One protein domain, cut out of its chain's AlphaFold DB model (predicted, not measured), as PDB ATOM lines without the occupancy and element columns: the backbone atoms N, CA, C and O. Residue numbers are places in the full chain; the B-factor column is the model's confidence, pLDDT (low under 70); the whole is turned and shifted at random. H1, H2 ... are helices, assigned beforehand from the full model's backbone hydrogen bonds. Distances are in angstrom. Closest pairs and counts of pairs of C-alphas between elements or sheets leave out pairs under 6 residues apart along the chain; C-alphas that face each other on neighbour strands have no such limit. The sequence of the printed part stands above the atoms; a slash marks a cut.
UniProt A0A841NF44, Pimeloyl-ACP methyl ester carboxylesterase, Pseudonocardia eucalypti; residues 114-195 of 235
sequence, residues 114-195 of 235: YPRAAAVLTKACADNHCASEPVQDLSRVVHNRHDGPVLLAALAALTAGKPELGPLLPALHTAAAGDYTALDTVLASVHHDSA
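This is residues 114 to 195 of the 235 residues of the protein "Pimeloyl-ACP methyl ester carboxylesterase" of Pseudonocardia eucalypti (UniProt A0A841NF44). Look for five crossed helices in a small ring: from H1, the longest, along one side, contacts pass to H2, H4, H5 and H3, which closes back on H1 only loosely. The printed part has 82 residues, all helix in class, with H1 to H5 in order and no named strand; it is compact, radius of gyration of the C-alphas 11.4 A, spanning 30 by 25 by 21 A.

Find C-alpha 114 at (204.718, 255.463, 193.341); H1 runs 21.7 A to residue 128. H2 is residues 134 to 145, H3 148 to 159, H4 168 to 176. H5, residues 181 to 193, runs 18.5 A to C-alpha 193 at (206.968, 241.829, 175.522).

H1 touches H2, at residues 134 to 135 alone, closest C-alphas Ala 118 and Val 135, 5.4 A, at a steep tilt of 50 degrees. H2 touches H4, closest C-alphas Asp 137 and Ala 176, 5.0 A. H4 and H5 form a hairpin, closest C-alphas Ala 171 and Leu 183, 4.8 A. H5, with residues 187 to 191 alone, touches H3, closest C-alphas Ala 154 and Val 190, 6.3 A. H1 and H3 only just touch, with 3 pairs of C-alphas within 8 A, the closest those of Tyr 114 and Leu 152, 7.4 A. Every O i to N i+4 pair is within hydrogen-bond range in H2, H3, H4 and H5; in H1, 9 of 11.

C-alphas 131 and 195 are farthest apart, 31.7 A. The printed part has no cut, no link is long, and no printed residue is under 70 in pLDDT.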
ATOM      1  N   TYR A 114     205.561 254.445 193.993       84.06
ATOM      2  CA  TYR A 114     204.718 255.463 193.341       84.06
ATOM      3  C   TYR A 114     205.346 256.869 193.273       84.06
ATOM      4  O   TYR A 114     205.365 257.455 192.185       84.06
ATOM      5  N   PRO A 115     205.932 257.431 194.352       84.56
ATOM      6  CA  PRO A 115     206.534 258.765 194.300       84.56
ATOM      7  C   PRO A 115     207.750 258.855 193.363       84.56
ATOM      8  O   PRO A 115     208.136 259.952 192.957       84.56
ATOM      9  N   ARG A 116     208.370 257.722 193.000       90.50
ATOM     10  CA  ARG A 116     209.538 257.680 192.105       90.50
ATOM     11  C   ARG A 116     209.166 257.851 190.638       90.50
ATOM     12  O   ARG A 116     210.007 258.332 189.877       90.50
ATOM     13  N   ALA A 117     207.921 257.556 190.254       91.75
ATOM     14  CA  ALA A 117     207.442 257.723 188.882       91.75
ATOM     15  C   ALA A 117     207.643 259.162 188.378       91.75
ATOM     16  O   ALA A 117     208.111 259.368 187.261       91.75
ATOM     17  N   ALA A 118     207.389 260.161 189.231       92.69
ATOM     18  CA  ALA A 118     207.594 261.564 188.882       92.69
ATOM     19  C   ALA A 118     209.061 261.877 188.542       92.69
ATOM     20  O   ALA A 118     209.336 262.548 187.549       92.69
ATOM     21  N   ALA A 119     210.010 261.357 189.327       92.81
ATOM     22  CA  ALA A 119     211.439 261.570 189.095       92.81
ATOM     23  C   ALA A 119     211.915 260.894 187.799       92.81
ATOM     24  O   ALA A 119     212.650 261.503 187.021       92.81
ATOM     25  N   VAL A 120     211.457 259.663 187.546       93.19
ATOM     26  CA  VAL A 120     211.749 258.913 186.314       93.19
ATOM     27  C   VAL A 120     211.219 259.658 185.092       93.19
ATOM     28  O   VAL A 120     211.974 259.902 184.155       93.19
ATOM     29  N   LEU A 121     209.952 260.077 185.122       94.62
ATOM     30  CA  LEU A 121     209.325 260.814 184.026       94.62
ATOM     31  C   LEU A 121     209.991 262.168 183.785       94.62
ATOM     32  O   LEU A 121     210.257 262.513 182.639       94.62
ATOM     33  N   THR A 122     210.320 262.905 184.849       93.81
ATOM     34  CA  THR A 122     211.028 264.193 184.745       93.81
ATOM     35  C   THR A 122     212.383 264.012 184.064       93.81
ATOM     36  O   THR A 122     212.719 264.748 183.137       93.81
ATOM     37  N   LYS A 123     213.157 262.998 184.475       92.81
ATOM     38  CA  LYS A 123     214.453 262.714 183.856       92.81
ATOM     39  C   LYS A 123     214.310 262.259 182.403       92.81
ATOM     40  O   LYS A 123     214.999 262.789 181.537       92.81
ATOM     41  N   ALA A 124     213.412 261.315 182.134       92.88
ATOM     42  CA  ALA A 124     213.149 260.843 180.780       92.88
ATOM     43  C   ALA A 124     212.740 261.998 179.864       92.88
ATOM     44  O   ALA A 124     213.145 262.047 178.706       92.88
ATOM     45  N   CYS A 125     211.994 262.961 180.396       94.25
ATOM     46  CA  CYS A 125     211.582 264.123 179.643       94.25
ATOM     47  C   CYS A 125     212.730 265.045 179.257       94.25
ATOM     48  O   CYS A 125     212.802 265.481 178.109       94.25
ATOM     49  N   ALA A 126     213.649 265.296 180.191       92.44
ATOM     50  CA  ALA A 126     214.853 266.065 179.907       92.44
ATOM     51  C   ALA A 126     215.689 265.411 178.792       92.44
ATOM     52  O   ALA A 126     216.200 266.108 177.922       92.44
ATOM     53  N   ASP A 127     215.765 264.076 178.778       90.00
ATOM     54  CA  ASP A 127     216.517 263.321 177.773       90.00
ATOM     55  C   ASP A 127     215.794 263.271 176.398       90.00
ATOM     56  O   ASP A 127     216.448 263.147 175.361       90.00
ATOM     57  N   ASN A 128     214.457 263.398 176.361       88.69
ATOM     58  CA  ASN A 128     213.630 263.250 175.147       88.69
ATOM     59  C   ASN A 128     213.009 264.558 174.619       88.69
ATOM     60  O   ASN A 128     212.371 264.530 173.570       88.69
ATOM     61  N   HIS A 129     213.202 265.690 175.301       89.69
ATOM     62  CA  HIS A 129     212.636 266.999 174.941       89.69
ATOM     63  C   HIS A 129     211.104 266.969 174.764       89.69
ATOM     64  O   HIS A 129     210.592 267.241 173.676       89.69
ATOM     65  N   CYS A 130     210.353 266.615 175.816       93.38
ATOM     66  CA  CYS A 130     208.895 266.508 175.687       93.38
ATOM     67  C   CYS A 130     208.226 267.829 175.295       93.38
ATOM     68  O   CYS A 130     208.656 268.915 175.681       93.38
ATOM     69  N   ALA A 131     207.078 267.703 174.631       88.69
ATOM     70  CA  ALA A 131     206.170 268.815 174.364       88.69
ATOM     71  C   ALA A 131     205.273 269.188 175.566       88.69
ATOM     72  O   ALA A 131     204.607 270.221 175.529       88.69
ATOM     73  N   SER A 132     205.229 268.355 176.611       92.00
ATOM     74  CA  SER A 132     204.347 268.505 177.774       92.00
ATOM     75  C   SER A 132     205.030 268.098 179.082       92.00
ATOM     76  O   SER A 132     206.142 267.575 179.070       92.00
ATOM     77  N   GLU A 133     204.355 268.339 180.211       95.62
ATOM     78  CA  GLU A 133     204.784 267.906 181.546       95.62
ATOM     79  C   GLU A 133     204.273 266.481 181.843       95.62
ATOM     80  O   GLU A 133     203.115 266.313 182.249       95.62
ATOM     81  N   PRO A 134     205.103 265.429 181.690       95.94
ATOM     82  CA  PRO A 134     204.631 264.044 181.733       95.94
ATOM     83  C   PRO A 134     204.117 263.616 183.109       95.94
ATOM     84  O   PRO A 134     203.299 262.707 183.201       95.94
ATOM     85  N   VAL A 135     204.560 264.266 184.191       96.06
ATOM     86  CA  VAL A 135     204.047 263.990 185.543       96.06
ATOM     87  C   VAL A 135     202.597 264.460 185.676       96.06
ATOM     88  O   VAL A 135     201.766 263.760 186.257       96.06
ATOM     89  N   GLN A 136     202.274 265.627 185.111       97.25
ATOM     90  CA  GLN A 136     200.908 266.141 185.109       97.25
ATOM     91  C   GLN A 136     200.015 265.313 184.182       97.25
ATOM     92  O   GLN A 136     198.877 265.009 184.545       97.25
ATOM     93  N   ASP A 137     200.538 264.916 183.022       97.56
ATOM     94  CA  ASP A 137     199.817 264.059 182.084       97.56
ATOM     95  C   ASP A 137     199.523 262.687 182.704       97.56
ATOM     96  O   ASP A 137     198.362 262.280 182.739       97.56
ATOM     97  N   LEU A 138     200.517 262.035 183.326       96.94
ATOM     98  CA  LEU A 138     200.307 260.796 184.083       96.94
ATOM     99  C   LEU A 138     199.227 260.974 185.157       96.94
ATOM    100  O   LEU A 138     198.313 260.159 185.252       96.94
ATOM    101  N   SER A 139     199.302 262.045 185.955       96.38
ATOM    102  CA  SER A 139     198.319 262.299 187.012       96.38
ATOM    103  C   SER A 139     196.895 262.440 186.468       96.38
ATOM    104  O   SER A 139     195.964 261.958 187.111       96.38
ATOM    105  N   ARG A 140     196.706 263.091 185.311       97.81
ATOM    106  CA  ARG A 140     195.390 263.209 184.659       97.81
ATOM    107  C   ARG A 140     194.893 261.858 184.159       97.81
ATOM    108  O   ARG A 140     193.737 261.521 184.395       97.81
ATOM    109  N   VAL A 141     195.758 261.077 183.513       97.88
ATOM    110  CA  VAL A 141     195.408 259.743 183.006       97.88
ATOM    111  C   VAL A 141     194.984 258.830 184.154       97.88
ATOM    112  O   VAL A 141     193.885 258.284 184.112       97.88
ATOM    113  N   VAL A 142     195.784 258.743 185.222       96.06
ATOM    114  CA  VAL A 142     195.463 257.935 186.411       96.06
ATOM    115  C   VAL A 142     194.150 258.387 187.052       96.06
ATOM    116  O   VAL A 142     193.349 257.548 187.462       96.06
ATOM    117  N   HIS A 143     193.904 259.697 187.130       97.00
ATOM    118  CA  HIS A 143     192.653 260.228 187.674       97.00
ATOM    119  C   HIS A 143     191.433 259.832 186.831       97.00
ATOM    120  O   HIS A 143     190.394 259.506 187.394       97.00
ATOM    121  N   ASN A 144     191.567 259.831 185.503       97.38
ATOM    122  CA  ASN A 144     190.465 259.553 184.583       97.38
ATOM    123  C   ASN A 144     190.211 258.051 184.373       97.38
ATOM    124  O   ASN A 144     189.068 257.654 184.156       97.38
ATOM    125  N   ARG A 145     191.262 257.221 184.391       95.88
ATOM    126  CA  ARG A 145     191.190 255.783 184.070       95.88
ATOM    127  C   ARG A 145     191.260 254.869 185.285       95.88
ATOM    128  O   ARG A 145     190.856 253.715 185.184       95.88
ATOM    129  N   HIS A 146     191.751 255.363 186.421       93.88
ATOM    130  CA  HIS A 146     191.968 254.571 187.634       93.88
ATOM    131  C   HIS A 146     192.855 253.328 187.413       93.88
ATOM    132  O   HIS A 146     192.726 252.329 188.115       93.88
ATOM    133  N   ASP A 147     193.787 253.398 186.463       90.94
ATOM    134  CA  ASP A 147     194.675 252.308 186.039       90.94
ATOM    135  C   ASP A 147     196.133 252.517 186.482       90.94
ATOM    136  O   ASP A 147     197.070 251.994 185.880       90.94
ATOM    137  N   GLY A 148     196.332 253.250 187.583       90.88
ATOM    138  CA  GLY A 148     197.647 253.536 188.168       90.88
ATOM    139  C   GLY A 148     198.582 252.323 188.288       90.88
ATOM    140  O   GLY A 148     199.731 252.443 187.869       90.88
ATOM    141  N   PRO A 149     198.126 251.151 188.775       88.81
ATOM    142  CA  PRO A 149     198.960 249.948 188.824       88.81
ATOM    143  C   PRO A 149     199.439 249.467 187.447       88.81
ATOM    144  O   PRO A 149     200.585 249.053 187.309       88.81
ATOM    145  N   VAL A 150     198.600 249.571 186.409       90.81
ATOM    146  CA  VAL A 150     198.964 249.190 185.032       90.81
ATOM    147  C   VAL A 150     200.028 250.140 184.485       90.81
ATOM    148  O   VAL A 150     201.011 249.703 183.890       90.81
ATOM    149  N   LEU A 151     199.872 251.442 184.732       93.62
ATOM    150  CA  LEU A 151     200.848 252.452 184.321       93.62
ATOM    151  C   LEU A 151     202.169 252.321 185.086       93.62
ATOM    152  O   LEU A 151     203.233 252.490 184.493       93.62
ATOM    153  N   LEU A 152     202.121 251.976 186.376       91.88
ATOM    154  CA  LEU A 152     203.317 251.685 187.165       91.88
ATOM    155  C   LEU A 152     204.034 250.435 186.640       91.88
ATOM    156  O   LEU A 152     205.248 250.476 186.463       91.88
ATOM    157  N   ALA A 153     203.295 249.366 186.330       90.19
ATOM    158  CA  ALA A 153     203.845 248.158 185.716       90.19
ATOM    159  C   ALA A 153     204.531 248.465 184.378       90.19
ATOM    160  O   ALA A 153     205.651 248.014 184.143       90.19
ATOM    161  N   ALA A 154     203.910 249.295 183.537       92.56
ATOM    162  CA  ALA A 154     204.500 249.699 182.268       92.56
ATOM    163  C   ALA A 154     205.762 250.555 182.441       92.56
ATOM    164  O   ALA A 154     206.756 250.332 181.752       92.56
ATOM    165  N   LEU A 155     205.756 251.502 183.384       92.94
ATOM    166  CA  LEU A 155     206.944 252.288 183.723       92.94
ATOM    167  C   LEU A 155     208.083 251.400 184.229       92.94
ATOM    168  O   LEU A 155     209.224 251.597 183.819       92.94
ATOM    169  N   ALA A 156     207.784 250.424 185.090       90.62
ATOM    170  CA  ALA A 156     208.772 249.476 185.589       90.62
ATOM    171  C   ALA A 156     209.374 248.646 184.442       90.62
ATOM    172  O   ALA A 156     210.595 248.596 184.310       90.62
ATOM    173  N   ALA A 157     208.541 248.089 183.559       90.88
ATOM    174  CA  ALA A 157     208.995 247.309 182.408       90.88
ATOM    175  C   ALA A 157     209.864 248.136 181.442       90.88
ATOM    176  O   ALA A 157     210.969 247.731 181.094       90.88
ATOM    177  N   LEU A 158     209.425 249.346 181.074       92.56
ATOM    178  CA  LEU A 158     210.151 250.231 180.148       92.56
ATOM    179  C   LEU A 158     211.428 250.841 180.743       92.56
ATOM    180  O   LEU A 158     212.202 251.477 180.027       92.56
ATOM    181  N   THR A 159     211.643 250.698 182.051       90.69
ATOM    182  CA  THR A 159     212.867 251.147 182.729       90.69
ATOM    183  C   THR A 159     213.755 249.999 183.188       90.69
ATOM    184  O   THR A 159     214.857 250.253 183.679       90.69
ATOM    185  N   ALA A 160     213.332 248.751 182.976       85.62
ATOM    186  CA  ALA A 160     214.150 247.580 183.231       85.62
ATOM    187  C   ALA A 160     215.339 247.537 182.256       85.62
ATOM    188  O   ALA A 160     215.192 247.616 181.037       85.62
ATOM    189  N   GLY A 161     216.553 247.408 182.794       85.38
ATOM    190  CA  GLY A 161     217.773 247.403 181.989       85.38
ATOM    191  C   GLY A 161     218.077 248.775 181.381       85.38
ATOM    192  O   GLY A 161     218.516 249.681 182.088       85.38
ATOM    193  N   LYS A 162     217.908 248.916 180.060       84.19
ATOM    194  CA  LYS A 162     218.110 250.187 179.353       84.19
ATOM    195  C   LYS A 162     216.761 250.913 179.265       84.19
ATOM    196  O   LYS A 162     215.878 250.405 178.585       84.19
ATOM    197  N   PRO A 163     216.599 252.099 179.880       86.19
ATOM    198  CA  PRO A 163     215.324 252.806 179.853       86.19
ATOM    199  C   PRO A 163     214.902 253.253 178.448       86.19
ATOM    200  O   PRO A 163     215.659 253.944 177.764       86.19
ATOM    201  N   GLU A 164     213.671 252.924 178.054       89.38
ATOM    202  CA  GLU A 164     213.085 253.258 176.749       89.38
ATOM    203  C   GLU A 164     211.662 253.820 176.902       89.38
ATOM    204  O   GLU A 164     210.658 253.211 176.556       89.38
ATOM    205  N   LEU A 165     211.574 255.047 177.423       91.62
ATOM    206  CA  LEU A 165     210.298 255.730 177.687       91.62
ATOM    207  C   LEU A 165     209.794 256.596 176.522       91.62
ATOM    208  O   LEU A 165     208.707 257.164 176.607       91.62
ATOM    209  N   GLY A 166     210.563 256.696 175.435       88.12
ATOM    210  CA  GLY A 166     210.275 257.568 174.290       88.12
ATOM    211  C   GLY A 166     208.852 257.425 173.728       88.12
ATOM    212  O   GLY A 166     208.200 258.448 173.557       88.12
ATOM    213  N   PRO A 167     208.331 256.202 173.493       91.62
ATOM    214  CA  PRO A 167     206.955 256.004 173.023       91.62
ATOM    215  C   PRO A 167     205.879 256.320 174.072       91.62
ATOM    216  O   PRO A 167     204.790 256.771 173.720       91.62
ATOM    217  N   LEU A 168     206.171 256.105 175.360       95.44
ATOM    218  CA  LEU A 168     205.201 256.306 176.440       95.44
ATOM    219  C   LEU A 168     204.919 257.793 176.690       95.44
ATOM    220  O   LEU A 168     203.775 258.166 176.927       95.44
ATOM    221  N   LEU A 169     205.940 258.650 176.629       95.62
ATOM    222  CA  LEU A 169     205.812 260.083 176.929       95.62
ATOM    223  C   LEU A 169     204.765 260.817 176.056       95.62
ATOM    224  O   LEU A 169     203.856 261.422 176.625       95.62
ATOM    225  N   PRO A 170     204.807 260.763 174.707       95.94
ATOM    226  CA  PRO A 170     203.780 261.387 173.874       95.94
ATOM    227  C   PRO A 170     202.421 260.685 174.001       95.94
ATOM    228  O   PRO A 170     201.392 261.347 173.912       95.94
ATOM    229  N   ALA A 171     202.400 259.372 174.257       97.19
ATOM    230  CA  ALA A 171     201.161 258.630 174.472       97.19
ATOM    231  C   ALA A 171     200.436 259.065 175.759       97.19
ATOM    232  O   ALA A 171     199.213 259.189 175.766       97.19
ATOM    233  N   LEU A 172     201.178 259.355 176.836       97.44
ATOM    234  CA  LEU A 172     200.622 259.952 178.054       97.44
ATOM    235  C   LEU A 172     200.029 261.334 177.776       97.44
ATOM    236  O   LEU A 172     198.963 261.651 178.297       97.44
ATOM    237  N   HIS A 173     200.681 262.133 176.931       97.31
ATOM    238  CA  HIS A 173     200.189 263.459 176.580       97.31
ATOM    239  C   HIS A 173     198.844 263.416 175.842       97.31
ATOM    240  O   HIS A 173     197.894 264.093 176.240       97.31
ATOM    241  N   THR A 174     198.724 262.586 174.801       97.75
ATOM    242  CA  THR A 174     197.451 262.436 174.074       97.75
ATOM    243  C   THR A 174     196.366 261.839 174.969       97.75
ATOM    244  O   THR A 174     195.226 262.305 174.955       97.75
ATOM    245  N   ALA A 175     196.733 260.878 175.826       98.06
ATOM    246  CA  ALA A 175     195.828 260.276 176.797       98.06
ATOM    247  C   ALA A 175     195.324 261.290 177.833       98.06
ATOM    248  O   ALA A 175     194.148 261.273 178.191       98.06
ATOM    249  N   ALA A 176     196.170 262.222 178.277       97.75
ATOM    250  CA  ALA A 176     195.773 263.298 179.181       97.75
ATOM    251  C   ALA A 176     194.758 264.266 178.546       97.75
ATOM    252  O   ALA A 176     193.982 264.895 179.271       97.75
ATOM    253  N   ALA A 177     194.729 264.355 177.212       96.69
ATOM    254  CA  ALA A 177     193.716 265.073 176.438       96.69
ATOM    255  C   ALA A 177     192.474 264.217 176.095       96.69
ATOM    256  O   ALA A 177     191.527 264.730 175.502       96.69
ATOM    257  N   GLY A 178     192.454 262.938 176.488       96.94
ATOM    258  CA  GLY A 178     191.330 262.016 176.311       96.94
ATOM    259  C   GLY A 178     191.446 261.048 175.130       96.94
ATOM    260  O   GLY A 178     190.555 260.214 174.972       96.94
ATOM    261  N   ASP A 179     192.515 261.109 174.326       98.00
ATOM    262  CA  ASP A 179     192.788 260.108 173.282       98.00
ATOM    263  C   ASP A 179     193.771 259.046 173.784       98.00
ATOM    264  O   ASP A 179     194.989 259.243 173.843       98.00
ATOM    265  N   TYR A 180     193.217 257.888 174.131       98.06
ATOM    266  CA  TYR A 180     193.958 256.777 174.714       98.06
ATOM    267  C   TYR A 180     194.574 255.812 173.699       98.06
ATOM    268  O   TYR A 180     195.304 254.913 174.102       98.06
ATOM    269  N   THR A 181     194.339 255.992 172.400       98.38
ATOM    270  CA  THR A 181     194.719 255.012 171.365       98.38
ATOM    271  C   THR A 181     196.212 254.674 171.389       98.38
ATOM    272  O   THR A 181     196.605 253.504 171.352       98.38
ATOM    273  N   ALA A 182     197.059 255.703 171.484       97.88
ATOM    274  CA  ALA A 182     198.508 255.537 171.548       97.88
ATOM    275  C   ALA A 182     198.943 254.865 172.860       97.88
ATOM    276  O   ALA A 182     199.797 253.981 172.846       97.88
ATOM    277  N   LEU A 183     198.325 255.247 173.982       98.12
ATOM    278  CA  LEU A 183     198.633 254.678 175.292       98.12
ATOM    279  C   LEU A 183     198.265 253.196 175.348       98.12
ATOM    280  O   LEU A 183     199.098 252.384 175.735       98.12
ATOM    281  N   ASP A 184     197.065 252.832 174.901       97.94
ATOM    282  CA  ASP A 184     196.614 251.440 174.883       97.94
ATOM    283  C   ASP A 184     197.503 250.576 173.974       97.94
ATOM    284  O   ASP A 184     197.796 249.429 174.303       97.94
ATOM    285  N   THR A 185     198.016 251.146 172.879       97.94
ATOM    286  CA  THR A 185     198.991 250.472 172.007       97.94
ATOM    287  C   THR A 185     200.317 250.216 172.729       97.94
ATOM    288  O   THR A 185     200.842 249.103 172.665       97.94
ATOM    289  N   VAL A 186     200.850 251.210 173.450       97.06
ATOM    290  CA  VAL A 186     202.083 251.052 174.244       97.06
ATOM    291  C   VAL A 186     201.888 250.007 175.341       97.06
ATOM    292  O   VAL A 186     202.716 249.111 175.477       97.06
ATOM    293  N   LEU A 187     200.782 250.071 176.088       95.19
ATOM    294  CA  LEU A 187     200.481 249.118 177.159       95.19
ATOM    295  C   LEU A 187     200.322 247.686 176.629       95.19
ATOM    296  O   LEU A 187     200.819 246.747 177.248       95.19
ATOM    297  N   ALA A 188     199.682 247.512 175.469       94.00
ATOM    298  CA  ALA A 188     199.563 246.209 174.821       94.00
ATOM    299  C   ALA A 188     200.923 245.657 174.363       94.00
ATOM    300  O   ALA A 188     201.163 244.460 174.522       94.00
ATOM    301  N   SER A 189     201.815 246.511 173.839       94.31
ATOM    302  CA  SER A 189     203.186 246.112 173.486       94.31
ATOM    303  C   SER A 189     203.952 245.663 174.720       94.31
ATOM    304  O   SER A 189     204.471 244.555 174.734       94.31
ATOM    305  N   VAL A 190     203.937 246.465 175.790       93.19
ATOM    306  CA  VAL A 190     204.612 246.112 177.044       93.19
ATOM    307  C   VAL A 190     204.102 244.777 177.578       93.19
ATOM    308  O   VAL A 190     204.898 243.909 177.899       93.19
ATOM    309  N   HIS A 191     202.784 244.571 177.616       89.88
ATOM    310  CA  HIS A 191     202.213 243.297 178.052       89.88
ATOM    311  C   HIS A 191     202.658 242.117 177.169       89.88
ATOM    312  O   HIS A 191     202.900 241.022 177.674       89.88
ATOM    313  N   HIS A 192     202.730 242.310 175.850       91.25
ATOM    314  CA  HIS A 192     203.210 241.284 174.929       91.25
ATOM    315  C   HIS A 192     204.686 240.943 175.171       91.25
ATOM    316  O   HIS A 192     205.030 239.765 175.249       91.25
ATOM    317  N   ASP A 193     205.524 241.964 175.331       90.94
ATOM    318  CA  ASP A 193     206.968 241.829 175.522       90.94
ATOM    319  C   ASP A 193     207.312 241.253 176.908       90.94
ATOM    320  O   ASP A 193     208.301 240.540 177.058       90.94
ATOM    321  N   SER A 194     206.436 241.471 177.894       89.56
ATOM    322  CA  SER A 194     206.466 240.875 179.235       89.56
ATOM    323  C   SER A 194     206.020 239.406 179.288       89.56
ATOM    324  O   SER A 194     205.916 238.822 180.367       89.56
ATOM    325  N   ALA A 195     205.702 238.761 178.165       90.94
ATOM    326  CA  ALA A 195     205.298 237.359 178.185       90.94
ATOM    327  C   ALA A 195     206.463 236.449 178.621       90.94
ATOM    328  O   ALA A 195     207.415 236.234 177.875       90.94
TER     329      ALA A 195